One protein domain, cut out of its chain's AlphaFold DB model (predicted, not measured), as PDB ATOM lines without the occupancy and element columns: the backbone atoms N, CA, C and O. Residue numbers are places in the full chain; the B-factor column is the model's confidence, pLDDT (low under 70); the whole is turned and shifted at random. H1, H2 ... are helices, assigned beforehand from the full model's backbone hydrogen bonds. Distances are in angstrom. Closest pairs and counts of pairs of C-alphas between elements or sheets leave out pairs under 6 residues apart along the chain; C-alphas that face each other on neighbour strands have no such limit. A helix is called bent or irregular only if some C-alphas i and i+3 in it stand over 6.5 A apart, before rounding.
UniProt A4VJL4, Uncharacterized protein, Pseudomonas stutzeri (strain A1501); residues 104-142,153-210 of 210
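What this domain is: This is residues 104 to 142 and 153 to 210 of the 210 residues of an uncharacterized protein of Pseudomonas stutzeri (strain A1501) (UniProt A4VJL4). A sharply kinked helix, H1, pairs with H2 in a helical hairpin at one end; H4, H5 and H6 group at the other, and H3 sits between H2 and H4. H6 packs on H1, and residues 122 to 127 stick out. The printed part has 97 residues with six named helices, H1 to H6 in chain order, and no named strand: all helix, mostly crossed. It is compact, with a radius of gyration of the C-alphas of 12.5 A and spans of 34 by 29 by 19 A.

Where its parts are: H1, residues 104 to 123, begins at C-alpha 104 (145.224, 158.653, 198.283) and spans 26.9 A; it is irregular, C-alphas 116 and 119 being 9.0 A apart, with a kink of 82 degrees near residue 117. H2, 127 to 140, spans 20.2 A. H3, 154 to 165, is irregular, C-alphas 160 and 163 being 7.8 A apart. H4 is 170 to 180, H5 185 to 191. H6, 201 to 209, ends at C-alpha 209 (148.232, 133.009, 180.859).

How they stand to each other: H1 and H2 touch at a shallow tilt of 26 degrees, opposite ways; the closest C-alphas, of Leu 121 and Arg 128, are 5.0 A apart. H1 touches H6 with residues 115 to 120 alone, closest C-alphas Phe 115 and Tyr 202, 5.0 A. H2 touches H3 with residues 136 to 140 alone, closest C-alphas Leu 139 and Lys 159, 5.2 A. H3 and H4 touch only at the corner, closest C-alphas Trp 164 and Gly 170, 5.6 A. H4 and H6 touch at a steep tilt of 40 degrees, closest C-alphas Pro 171 and Cys 206, 4.9 A. H4 and H5 only just touch, only at the corner, with 3 pairs of C-alphas within 8 A, the closest Val 178 and Leu 185. Every O i to N i+4 pair is within hydrogen-bond range in H2, H4, H5 and H6, against 12 of 16 in H1 and 6 of 8 in H3.

The domain as a whole: The C-alphas of Glu 125 and Gly 182 are farthest apart, 36.9 A. Residues 143 to 152 are not printed, and C-alphas 142 and 153 are 12.2 A apart across the cut. Of the links printed whole, none is long. No printed residue is under 70 in pLDDT.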
ATOM      1  N   ARG A 104     144.764 160.043 198.241       93.50
ATOM      2  CA  ARG A 104     145.224 158.653 198.283       93.50
ATOM      3  C   ARG A 104     144.075 157.649 198.113       93.50
ATOM      4  O   ARG A 104     144.222 156.687 197.372       93.50
ATOM      5  N   MET A 105     142.927 157.915 198.745       93.25
ATOM      6  CA  MET A 105     141.732 157.071 198.645       93.25
ATOM      7  C   MET A 105     141.160 157.059 197.222       93.25
ATOM      8  O   MET A 105     140.945 155.994 196.659       93.25
ATOM      9  N   THR A 106     140.969 158.235 196.617       96.06
ATOM     10  CA  THR A 106     140.467 158.351 195.235       96.06
ATOM     11  C   THR A 106     141.402 157.658 194.244       96.06
ATOM     12  O   THR A 106     140.942 156.955 193.348       96.06
ATOM     13  N   LEU A 107     142.718 157.817 194.416       97.25
ATOM     14  CA  LEU A 107     143.705 157.145 193.578       97.25
ATOM     15  C   LEU A 107     143.636 155.623 193.745       97.25
ATOM     16  O   LEU A 107     143.592 154.913 192.749       97.25
ATOM     17  N   GLN A 108     143.555 155.121 194.978       95.31
ATOM     18  CA  GLN A 108     143.418 153.689 195.237       95.31
ATOM     19  C   GLN A 108     142.146 153.106 194.604       95.31
ATOM     20  O   GLN A 108     142.212 152.032 194.015       95.31
ATOM     21  N   GLN A 109     141.020 153.820 194.658       95.69
ATOM     22  CA  GLN A 109     139.780 153.405 193.991       95.69
ATOM     23  C   GLN A 109     139.940 153.334 192.466       95.69
ATOM     24  O   GLN A 109     139.459 152.388 191.854       95.69
ATOM     25  N   LEU A 110     140.639 154.293 191.847       97.88
ATOM     26  CA  LEU A 110     140.917 154.254 190.405       97.88
ATOM     27  C   LEU A 110     141.869 153.123 190.014       97.88
ATOM     28  O   LEU A 110     141.680 152.513 188.966       97.88
ATOM     29  N   VAL A 111     142.865 152.813 190.849       97.69
ATOM     30  CA  VAL A 111     143.708 151.631 190.639       97.69
ATOM     31  C   VAL A 111     142.852 150.367 190.738       97.69
ATOM     32  O   VAL A 111     142.907 149.533 189.846       97.69
ATOM     33  N   GLN A 112     142.017 150.224 191.770       96.50
ATOM     34  CA  GLN A 112     141.138 149.054 191.901       96.50
ATOM     35  C   GLN A 112     140.201 148.920 190.700       96.50
ATOM     36  O   GLN A 112     140.062 147.832 190.152       96.50
ATOM     37  N   LEU A 113     139.630 150.032 190.231       97.06
ATOM     38  CA  LEU A 113     138.813 150.071 189.023       97.06
ATOM     39  C   LEU A 113     139.595 149.584 187.793       97.06
ATOM     40  O   LEU A 113     139.053 148.810 187.005       97.06
ATOM     41  N   TYR A 114     140.861 149.995 187.653       98.00
ATOM     42  CA  TYR A 114     141.742 149.552 186.571       98.00
ATOM     43  C   TYR A 114     141.931 148.036 186.567       98.00
ATOM     44  O   TYR A 114     141.681 147.394 185.556       98.00
ATOM     45  N   PHE A 115     142.302 147.441 187.701       97.69
ATOM     46  CA  PHE A 115     142.498 145.990 187.790       97.69
ATOM     47  C   PHE A 115     141.178 145.214 187.661       97.69
ATOM     48  O   PHE A 115     141.122 144.170 187.010       97.69
ATOM     49  N   ARG A 116     140.088 145.750 188.223       96.62
ATOM     50  CA  ARG A 116     138.764 145.124 188.171       96.62
ATOM     51  C   ARG A 116     138.204 145.059 186.759       96.62
ATOM     52  O   ARG A 116     137.615 144.041 186.402       96.62
ATOM     53  N   ARG A 117     138.377 146.119 185.962       96.38
ATOM     54  CA  ARG A 117     137.768 146.240 184.627       96.38
ATOM     55  C   ARG A 117     138.747 146.161 183.459       96.38
ATOM     56  O   ARG A 117     138.262 146.178 182.345       96.38
ATOM     57  N   PHE A 118     140.053 146.080 183.702       97.25
ATOM     58  CA  PHE A 118     141.162 146.107 182.737       97.25
ATOM     59  C   PHE A 118     140.791 146.094 181.244       97.25
ATOM     60  O   PHE A 118     140.741 147.160 180.639       97.25
ATOM     61  N   ASP A 119     140.491 144.928 180.667       95.62
ATOM     62  CA  ASP A 119     140.171 144.751 179.242       95.62
ATOM     63  C   ASP A 119     138.812 145.349 178.847       95.62
ATOM     64  O   ASP A 119     138.647 145.895 177.762       95.62
ATOM     65  N   ARG A 120     137.831 145.341 179.750       95.88
ATOM     66  CA  ARG A 120     136.533 146.010 179.557       95.88
ATOM     67  C   ARG A 120     136.639 147.531 179.511       95.88
ATOM     68  O   ARG A 120     135.689 148.192 179.104       95.88
ATOM     69  N   LEU A 121     137.748 148.128 179.950       96.56
ATOM     70  CA  LEU A 121     137.949 149.569 179.775       96.56
ATOM     71  C   LEU A 121     138.145 149.937 178.296       96.56
ATOM     72  O   LEU A 121     137.830 151.068 177.936       96.56
ATOM     73  N   ASP A 122     138.581 148.995 177.453       95.44
ATOM     74  CA  ASP A 122     138.732 149.195 176.007       95.44
ATOM     75  C   ASP A 122     137.385 149.230 175.260       95.44
ATOM     76  O   ASP A 122     137.327 149.673 174.114       95.44
ATOM     77  N   GLU A 123     136.270 148.861 175.911       94.62
ATOM     78  CA  GLU A 123     134.909 149.041 175.365       94.62
ATOM     79  C   GLU A 123     134.596 150.519 175.072       94.62
ATOM     80  O   GLU A 123     133.738 150.835 174.244       94.62
ATOM     81  N   LYS A 124     135.283 151.441 175.760       93.06
ATOM     82  CA  LYS A 124     135.171 152.887 175.558       93.06
ATOM     83  C   LYS A 124     136.496 153.406 175.019       93.06
ATOM     84  O   LYS A 124     137.498 153.409 175.729       93.06
ATOM     85  N   GLU A 125     136.470 153.888 173.781       92.00
ATOM     86  CA  GLU A 125     137.657 154.311 173.036       92.00
ATOM     87  C   GLU A 125     138.614 155.181 173.874       92.00
ATOM     88  O   GLU A 125     138.240 156.234 174.405       92.00
ATOM     89  N   GLY A 126     139.861 154.717 174.008       94.00
ATOM     90  CA  GLY A 126     140.952 155.432 174.674       94.00
ATOM     91  C   GLY A 126     140.848 155.541 176.201       94.00
ATOM     92  O   GLY A 126     141.673 156.225 176.818       94.00
ATOM     93  N   LEU A 127     139.829 154.948 176.838       97.19
ATOM     94  CA  LEU A 127     139.608 155.074 178.280       97.19
ATOM     95  C   LEU A 127     140.685 154.341 179.085       97.19
ATOM     96  O   LEU A 127     141.177 154.905 180.068       97.19
ATOM     97  N   ARG A 128     141.056 153.121 178.683       97.56
ATOM     98  CA  ARG A 128     142.081 152.329 179.372       97.56
ATOM     99  C   ARG A 128     143.432 153.036 179.330       97.56
ATOM    100  O   ARG A 128     144.017 153.265 180.385       97.56
ATOM    101  N   GLU A 129     143.880 153.479 178.154       97.62
ATOM    102  CA  GLU A 129     145.160 154.178 177.974       97.62
ATOM    103  C   GLU A 129     145.175 155.543 178.670       97.62
ATOM    104  O   GLU A 129     146.214 156.009 179.151       97.62
ATOM    105  N   LEU A 130     144.035 156.242 178.707       98.12
ATOM    106  CA  LEU A 130     143.915 157.473 179.481       98.12
ATOM    107  C   LEU A 130     144.045 157.186 180.978       98.12
ATOM    108  O   LEU A 130     144.770 157.912 181.663       98.12
ATOM    109  N   LEU A 131     143.363 156.158 181.489       98.25
ATOM    110  CA  LEU A 131     143.416 155.793 182.900       98.25
ATOM    111  C   LEU A 131     144.817 155.322 183.296       98.25
ATOM    112  O   LEU A 131     145.349 155.836 184.272       98.25
ATOM    113  N   GLU A 132     145.448 154.453 182.507       98.25
ATOM    114  CA  GLU A 132     146.834 153.999 182.679       98.25
ATOM    115  C   GLU A 132     147.797 155.187 182.835       98.25
ATOM    116  O   GLU A 132     148.439 155.348 183.877       98.25
ATOM    117  N   ARG A 133     147.836 156.090 181.844       98.00
ATOM    118  CA  ARG A 133     148.712 157.275 181.881       98.00
ATOM    119  C   ARG A 133     148.404 158.185 183.066       98.00
ATOM    120  O   ARG A 133     149.321 158.708 183.698       98.00
ATOM    121  N   SER A 134     147.124 158.369 183.380       97.81
ATOM    122  CA  SER A 134     146.695 159.207 184.501       97.81
ATOM    123  C   SER A 134     147.111 158.611 185.843       97.81
ATOM    124  O   SER A 134     147.550 159.346 186.724       97.81
ATOM    125  N   LEU A 135     147.012 157.289 186.009       98.19
ATOM    126  CA  LEU A 135     147.463 156.593 187.210       98.19
ATOM    127  C   LEU A 135     148.970 156.766 187.398       98.19
ATOM    128  O   LEU A 135     149.381 157.188 188.475       98.19
ATOM    129  N   LEU A 136     149.772 156.533 186.354       97.94
ATOM    130  CA  LEU A 136     151.228 156.725 186.400       97.94
ATOM    131  C   LEU A 136     151.598 158.156 186.815       97.94
ATOM    132  O   LEU A 136     152.323 158.348 187.789       97.94
ATOM    133  N   GLN A 137     150.998 159.164 186.173       97.00
ATOM    134  CA  GLN A 137     151.211 160.571 186.533       97.00
ATOM    135  C   GLN A 137     150.835 160.873 187.991       97.00
ATOM    136  O   GLN A 137     151.533 161.613 188.681       97.00
ATOM    137  N   GLN A 138     149.723 160.325 188.485       97.12
ATOM    138  CA  GLN A 138     149.277 160.566 189.860       97.12
ATOM    139  C   GLN A 138     150.135 159.832 190.899       97.12
ATOM    140  O   GLN A 138     150.334 160.364 191.993       97.12
ATOM    141  N   LEU A 139     150.670 158.652 190.567       96.19
ATOM    142  CA  LEU A 139     151.600 157.895 191.412       96.19
ATOM    143  C   LEU A 139     152.909 158.673 191.636       96.19
ATOM    144  O   LEU A 139     153.413 158.729 192.765       96.19
ATOM    145  N   ASP A 140     153.411 159.365 190.612       95.19
ATOM    146  CA  ASP A 140     154.607 160.209 190.724       95.19
ATOM    147  C   ASP A 140     154.423 161.357 191.726       95.19
ATOM    148  O   ASP A 140     155.328 161.652 192.516       95.19
ATOM    149  N   LEU A 141     153.214 161.923 191.794       94.62
ATOM    150  CA  LEU A 141     152.847 163.026 192.691       94.62
ATOM    151  C   LEU A 141     152.591 162.601 194.150       94.62
ATOM    152  O   LEU A 141     152.365 163.462 195.020       94.62
ATOM    153  N   ILE A 142     152.609 161.294 194.445       89.12
ATOM    154  CA  ILE A 142     152.478 160.782 195.814       89.12
ATOM    155  C   ILE A 142     153.700 161.217 196.634       89.12
ATOM    156  O   ILE A 142     154.835 160.916 196.246       89.12
ATOM    157  N   ASP A 153     152.143 148.301 200.374       87.19
ATOM    158  CA  ASP A 153     151.203 149.338 199.970       87.19
ATOM    159  C   ASP A 153     151.064 149.334 198.440       87.19
ATOM    160  O   ASP A 153     152.057 149.622 197.761       87.19
ATOM    161  N   PRO A 154     149.862 149.082 197.885       91.06
ATOM    162  CA  PRO A 154     149.665 148.977 196.441       91.06
ATOM    163  C   PRO A 154     150.131 150.228 195.695       91.06
ATOM    164  O   PRO A 154     150.710 150.124 194.619       91.06
ATOM    165  N   LEU A 155     149.943 151.424 196.263       93.88
ATOM    166  CA  LEU A 155     150.346 152.662 195.596       93.88
ATOM    167  C   LEU A 155     151.866 152.856 195.600       93.88
ATOM    168  O   LEU A 155     152.409 153.439 194.667       93.88
ATOM    169  N   VAL A 156     152.564 152.364 196.625       92.12
ATOM    170  CA  VAL A 156     154.034 152.402 196.669       92.12
ATOM    171  C   VAL A 156     154.612 151.397 195.678       92.12
ATOM    172  O   VAL A 156     155.522 151.748 194.927       92.12
ATOM    173  N   THR A 157     154.060 150.183 195.619       92.88
ATOM    174  CA  THR A 157     154.459 149.185 194.620       92.88
ATOM    175  C   THR A 157     154.214 149.705 193.211       92.88
ATOM    176  O   THR A 157     155.128 149.690 192.395       92.88
ATOM    177  N   LEU A 158     153.023 150.231 192.924       95.56
ATOM    178  CA  LEU A 158     152.693 150.749 191.596       95.56
ATOM    179  C   LEU A 158     153.485 152.005 191.237       95.56
ATOM    180  O   LEU A 158     153.771 152.216 190.067       95.56
ATOM    181  N   LYS A 159     153.923 152.810 192.206       95.12
ATOM    182  CA  LYS A 159     154.876 153.886 191.914       95.12
ATOM    183  C   LYS A 159     156.212 153.343 191.387       95.12
ATOM    184  O   LYS A 159     156.820 153.961 190.524       95.12
ATOM    185  N   ARG A 160     156.667 152.190 191.886       92.94
ATOM    186  CA  ARG A 160     157.921 151.544 191.455       92.94
ATOM    187  C   ARG A 160     157.752 150.726 190.171       92.94
ATOM    188  O   ARG A 160     158.593 150.780 189.281       92.94
ATOM    189  N   GLU A 161     156.680 149.949 190.089       95.06
ATOM    190  CA  GLU A 161     156.494 148.878 189.100       95.06
ATOM    191  C   GLU A 161     155.308 149.118 188.156       95.06
ATOM    192  O   GLU A 161     155.076 148.342 187.233       95.06
ATOM    193  N   GLY A 162     154.574 150.217 188.332       95.19
ATOM    194  CA  GLY A 162     153.374 150.530 187.558       95.19
ATOM    195  C   GLY A 162     153.616 150.653 186.058       95.19
ATOM    196  O   GLY A 162     152.722 150.322 185.295       95.19
ATOM    197  N   HIS A 163     154.810 151.071 185.627       96.06
ATOM    198  CA  HIS A 163     155.138 151.246 184.206       96.06
ATOM    199  C   HIS A 163     154.962 149.963 183.381       96.06
ATOM    200  O   HIS A 163     154.590 150.038 182.216       96.06
ATOM    201  N   TRP A 164     155.207 148.793 183.979       96.06
ATOM    202  CA  TRP A 164     154.970 147.506 183.328       96.06
ATOM    203  C   TRP A 164     153.684 146.845 183.839       96.06
ATOM    204  O   TRP A 164     152.945 146.285 183.034       96.06
ATOM    205  N   LEU A 165     153.358 146.966 185.134       96.75
ATOM    206  CA  LEU A 165     152.137 146.380 185.706       96.75
ATOM    207  C   LEU A 165     150.854 146.971 185.113       96.75
ATOM    208  O   LEU A 165     149.906 146.234 184.872       96.75
ATOM    209  N   LEU A 166     150.802 148.283 184.882       97.19
ATOM    210  CA  LEU A 166     149.616 148.948 184.338       97.19
ATOM    211  C   LEU A 166     149.577 148.929 182.808       97.19
ATOM    212  O   LEU A 166     148.593 149.388 182.250       97.19
ATOM    213  N   SER A 167     150.595 148.407 182.126       96.38
ATOM    214  CA  SER A 167     150.600 148.323 180.661       96.38
ATOM    215  C   SER A 167     149.559 147.332 180.120       96.38
ATOM    216  O   SER A 167     149.069 146.468 180.851       96.38
ATOM    217  N   LEU A 168     149.265 147.411 178.817       95.44
ATOM    218  CA  LEU A 168     148.401 146.448 178.116       95.44
ATOM    219  C   LEU A 168     148.895 144.993 178.259       95.44
ATOM    220  O   LEU A 168     148.105 144.082 178.481       95.44
ATOM    221  N   ASP A 169     150.209 144.778 178.191       96.12
ATOM    222  CA  ASP A 169     150.838 143.466 178.384       96.12
ATOM    223  C   ASP A 169     151.077 143.113 179.862       96.12
ATOM    224  O   ASP A 169     151.620 142.049 180.168       96.12
ATOM    225  N   GLY A 170     150.689 143.987 180.794       96.12
ATOM    226  CA  GLY A 170     150.928 143.837 182.228       96.12
ATOM    227  C   GLY A 170     150.494 142.477 182.788       96.12
ATOM    228  O   GLY A 170     151.337 141.800 183.387       96.12
ATOM    229  N   PRO A 171     149.241 142.026 182.561       96.44
ATOM    230  CA  PRO A 171     148.774 140.729 183.051       96.44
ATOM    231  C   PRO A 171     149.604 139.554 182.527       96.44
ATOM    232  O   PRO A 171     149.972 138.655 183.284       96.44
ATOM    233  N   ARG A 172     149.946 139.582 181.231       95.94
ATOM    234  CA  ARG A 172     150.745 138.542 180.577       95.94
ATOM    235  C   ARG A 172     152.159 138.505 181.154       95.94
ATOM    236  O   ARG A 172     152.623 137.442 181.556       95.94
ATOM    237  N   HIS A 173     152.816 139.660 181.262       95.94
ATOM    238  CA  HIS A 173     154.148 139.764 181.858       95.94
ATOM    239  C   HIS A 173     154.167 139.314 183.321       95.94
ATOM    240  O   HIS A 173     155.116 138.653 183.744       95.94
ATOM    241  N   LEU A 174     153.128 139.639 184.098       95.94
ATOM    242  CA  LEU A 174     153.019 139.186 185.482       95.94
ATOM    243  C   LEU A 174     152.905 137.659 185.543       95.94
ATOM    244  O   LEU A 174     153.690 137.032 186.252       95.94
ATOM    245  N   ALA A 175     151.990 137.063 184.776       95.81
ATOM    246  CA  ALA A 175     151.794 135.614 184.732       95.81
ATOM    247  C   ALA A 175     153.065 134.865 184.296       95.81
ATOM    248  O   ALA A 175     153.494 133.925 184.965       95.81
ATOM    249  N   GLU A 176     153.724 135.327 183.229       95.00
ATOM    250  CA  GLU A 176     154.986 134.755 182.749       95.00
ATOM    251  C   GLU A 176     156.082 134.820 183.817       95.00
ATOM    252  O   GLU A 176     156.765 133.822 184.056       95.00
ATOM    253  N   ARG A 177     156.225 135.964 184.498       93.94
ATOM    254  CA  ARG A 177     157.220 136.157 185.560       93.94
ATOM    255  C   ARG A 177     156.959 135.253 186.763       93.94
ATOM    256  O   ARG A 177     157.905 134.693 187.314       93.94
ATOM    257  N   VAL A 178     155.697 135.097 187.166       94.75
ATOM    258  CA  VAL A 178     155.296 134.200 188.264       94.75
ATOM    259  C   VAL A 178     155.619 132.749 187.890       94.75
ATOM    260  O   VAL A 178     156.275 132.046 188.660       94.75
ATOM    261  N   ARG A 179     155.231 132.326 186.680       93.50
ATOM    262  CA  ARG A 179     155.449 130.967 186.171       93.50
ATOM    263  C   ARG A 179     156.932 130.621 186.057       93.50
ATOM    264  O   ARG A 179     157.354 129.564 186.514       93.50
ATOM    265  N   GLN A 180     157.741 131.516 185.488       93.38
ATOM    266  CA  GLN A 180     159.195 131.336 185.379       93.38
ATOM    267  C   GLN A 180     159.883 131.270 186.747       93.38
ATOM    268  O   GLN A 180     160.895 130.590 186.893       93.38
ATOM    269  N   GLY A 181     159.335 131.960 187.749       90.75
ATOM    270  CA  GLY A 181     159.828 131.919 189.122       90.75
ATOM    271  C   GLY A 181     159.388 130.692 189.927       90.75
ATOM    272  O   GLY A 181     159.825 130.566 191.067       90.75
ATOM    273  N   GLY A 182     158.519 129.827 189.386       91.25
ATOM    274  CA  GLY A 182     157.944 128.694 190.121       91.25
ATOM    275  C   GLY A 182     157.106 129.126 191.329       91.25
ATOM    276  O   GLY A 182     157.144 128.475 192.369       91.25
ATOM    277  N   ARG A 183     156.424 130.271 191.219       93.38
ATOM    278  CA  ARG A 183     155.675 130.904 192.310       93.38
ATOM    279  C   ARG A 183     154.172 130.757 192.114       93.38
ATOM    280  O   ARG A 183     153.713 130.515 191.004       93.38
ATOM    281  N   GLU A 184     153.410 131.001 193.173       92.94
ATOM    282  CA  GLU A 184     151.958 131.117 193.084       92.94
ATOM    283  C   GLU A 184     151.531 132.548 192.732       92.94
ATOM    284  O   GLU A 184     152.063 133.542 193.248       92.94
ATOM    285  N   LEU A 185     150.532 132.664 191.852       92.12
ATOM    286  CA  LEU A 185     150.029 133.958 191.389       92.12
ATOM    287  C   LEU A 185     149.440 134.775 192.547       92.12
ATOM    288  O   LEU A 185     149.794 135.941 192.716       92.12
ATOM    289  N   GLY A 186     148.599 134.157 193.383       91.81
ATOM    290  CA  GLY A 186     147.978 134.825 194.535       91.81
ATOM    291  C   GLY A 186     148.998 135.335 195.558       91.81
ATOM    292  O   GLY A 186     148.886 136.466 196.036       91.81
ATOM    293  N   GLU A 187     150.042 134.551 195.842       92.19
ATOM    294  CA  GLU A 187     151.144 134.968 196.721       92.19
ATOM    295  C   GLU A 187     151.902 136.164 196.142       92.19
ATOM    296  O   GLU A 187     152.218 137.117 196.857       92.19
ATOM    297  N   THR A 188     152.126 136.164 194.827       93.31
ATOM    298  CA  THR A 188     152.791 137.275 194.139       93.31
ATOM    299  C   THR A 188     151.956 138.559 194.213       93.31
ATOM    300  O   THR A 188     152.502 139.628 194.488       93.31
ATOM    301  N   PHE A 189     150.627 138.485 194.056       93.62
ATOM    302  CA  PHE A 189     149.741 139.639 194.274       93.62
ATOM    303  C   PHE A 189     149.829 140.168 195.713       93.62
ATOM    304  O   PHE A 189     149.888 141.383 195.918       93.62
ATOM    305  N   ILE A 190     149.880 139.284 196.714       91.88
ATOM    306  CA  ILE A 190     150.016 139.669 198.128       91.88
ATOM    307  C   ILE A 190     151.340 140.398 198.379       91.88
ATOM    308  O   ILE A 190     151.339 141.460 199.006       91.88
ATOM    309  N   GLU A 191     152.453 139.882 197.864       91.12
ATOM    310  CA  GLU A 191     153.773 140.504 198.016       91.12
ATOM    311  C   GLU A 191     153.887 141.861 197.330       91.12
ATOM    312  O   GLU A 191     154.503 142.785 197.866       91.12
ATOM    313  N   LEU A 192     153.243 142.012 196.173       91.31
ATOM    314  CA  LEU A 192     153.123 143.298 195.492       91.31
ATOM    315  C   LEU A 192     152.192 144.271 196.240       91.31
ATOM    316  O   LEU A 192     152.080 145.435 195.861       91.31
ATOM    317  N   GLY A 193     151.523 143.848 197.317       90.00
ATOM    318  CA  GLY A 193     150.525 144.660 198.018       90.00
ATOM    319  C   GLY A 193     149.236 144.848 197.218       90.00
ATOM    320  O   GLY A 193     148.409 145.684 197.574       90.00
ATOM    321  N   LEU A 194     149.054 144.064 196.155       90.69
ATOM    322  CA  LEU A 194     147.907 144.053 195.250       90.69
ATOM    323  C   LEU A 194     146.881 142.977 195.649       90.69
ATOM    324  O   LEU A 194     146.110 142.498 194.824       90.69
ATOM    325  N   HIS A 195     146.853 142.585 196.922       86.25
ATOM    326  CA  HIS A 195     145.842 141.666 197.435       86.25
ATOM    327  C   HIS A 195     144.429 142.242 197.241       86.25
ATOM    328  O   HIS A 195     144.173 143.376 197.658       86.25
ATOM    329  N   GLY A 196     143.526 141.466 196.633       83.06
ATOM    330  CA  GLY A 196     142.175 141.917 196.285       83.06
ATOM    331  C   GLY A 196     142.108 142.742 194.995       83.06
ATOM    332  O   GLY A 196     141.112 143.411 194.760       83.06
ATOM    333  N   PHE A 197     143.177 142.751 194.193       86.81
ATOM    334  CA  PHE A 197     143.169 143.240 192.807       86.81
ATOM    335  C   PHE A 197     143.188 142.069 191.807       86.81
ATOM    336  O   PHE A 197     143.106 142.272 190.597       86.81
ATOM    337  N   ASP A 198     143.310 140.840 192.311       87.69
ATOM    338  CA  ASP A 198     143.337 139.591 191.559       87.69
ATOM    339  C   ASP A 198     141.938 138.994 191.326       87.69
ATOM    340  O   ASP A 198     141.794 138.050 190.554       87.69
ATOM    341  N   ASP A 199     140.893 139.537 191.946       89.50
ATOM    342  CA  ASP A 199     139.487 139.146 191.743       89.50
ATOM    343  C   ASP A 199     138.851 139.771 190.483       89.50
ATOM    344  O   ASP A 199     137.714 139.465 190.126       89.50
ATOM    345  N   GLY A 200     139.591 140.657 189.815       93.38
ATOM    346  CA  GLY A 200     139.170 141.403 188.640       93.38
ATOM    347  C   GLY A 200     139.568 140.796 187.299       93.38
ATOM    348  O   GLY A 200     140.306 139.814 187.219       93.38
ATOM    349  N   ARG A 201     139.177 141.484 186.218       95.94
ATOM    350  CA  ARG A 201     139.553 141.127 184.840       95.94
ATOM    351  C   ARG A 201     141.058 141.013 184.622       95.94
ATOM    352  O   ARG A 201     141.498 140.128 183.899       95.94
ATOM    353  N   TYR A 202     141.850 141.867 185.267       97.12
ATOM    354  CA  TYR A 202     143.307 141.762 185.219       97.12
ATOM    355  C   TYR A 202     143.779 140.407 185.762       97.12
ATOM    356  O   TYR A 202     144.572 139.720 185.123       97.12
ATOM    357  N   GLY A 203     143.257 139.999 186.922       95.62
ATOM    358  CA  GLY A 203     143.560 138.708 187.536       95.62
ATOM    359  C   GLY A 203     143.073 137.525 186.700       95.62
ATOM    360  O   GLY A 203     143.807 136.551 186.557       95.62
ATOM    361  N   ASP A 204     141.886 137.617 186.091       95.50
ATOM    362  CA  ASP A 204     141.376 136.601 185.158       95.50
ATOM    363  C   ASP A 204     142.335 136.372 183.986       95.50
ATOM    364  O   ASP A 204     142.641 135.229 183.647       95.50
ATOM    365  N   ILE A 205     142.840 137.454 183.388       95.19
ATOM    366  CA  ILE A 205     143.789 137.379 182.274       95.19
ATOM    367  C   ILE A 205     145.117 136.787 182.752       95.19
ATOM    368  O   ILE A 205     145.660 135.911 182.083       95.19
ATOM    369  N   CYS A 206     145.612 137.179 183.933       94.69
ATOM    370  CA  CYS A 206     146.788 136.536 184.523       94.69
ATOM    371  C   CYS A 206     146.594 135.020 184.653       94.69
ATOM    372  O   CYS A 206     147.466 134.267 184.239       94.69
ATOM    373  N   ARG A 207     145.450 134.562 185.183       93.75
ATOM    374  CA  ARG A 207     145.143 133.127 185.342       93.75
ATOM    375  C   ARG A 207     145.017 132.393 184.010       93.75
ATOM    376  O   ARG A 207     145.340 131.217 183.950       93.75
ATOM    377  N   ALA A 208     144.557 133.064 182.957       91.88
ATOM    378  CA  ALA A 208     144.476 132.477 181.621       91.88
ATOM    379  C   ALA A 208     145.856 132.291 180.961       91.88
ATOM    380  O   ALA A 208     146.003 131.439 180.086       91.88
ATOM    381  N   HIS A 209     146.855 133.086 181.360       83.88
ATOM    382  CA  HIS A 209     148.232 133.009 180.859       83.88
ATOM    383  C   HIS A 209     149.195 132.231 181.770       83.88
ATOM    384  O   HIS A 209     150.319 131.943 181.342       83.88
ATOM    385  N   PHE A 210     148.784 131.944 183.006       71.06
ATOM    386  CA  PHE A 210     149.539 131.176 183.993       71.06
ATOM    387  C   PHE A 210     149.545 129.687 183.628       71.06
ATOM    388  O   PHE A 210     150.662 129.133 183.486       71.06
TER     389      PHE A 210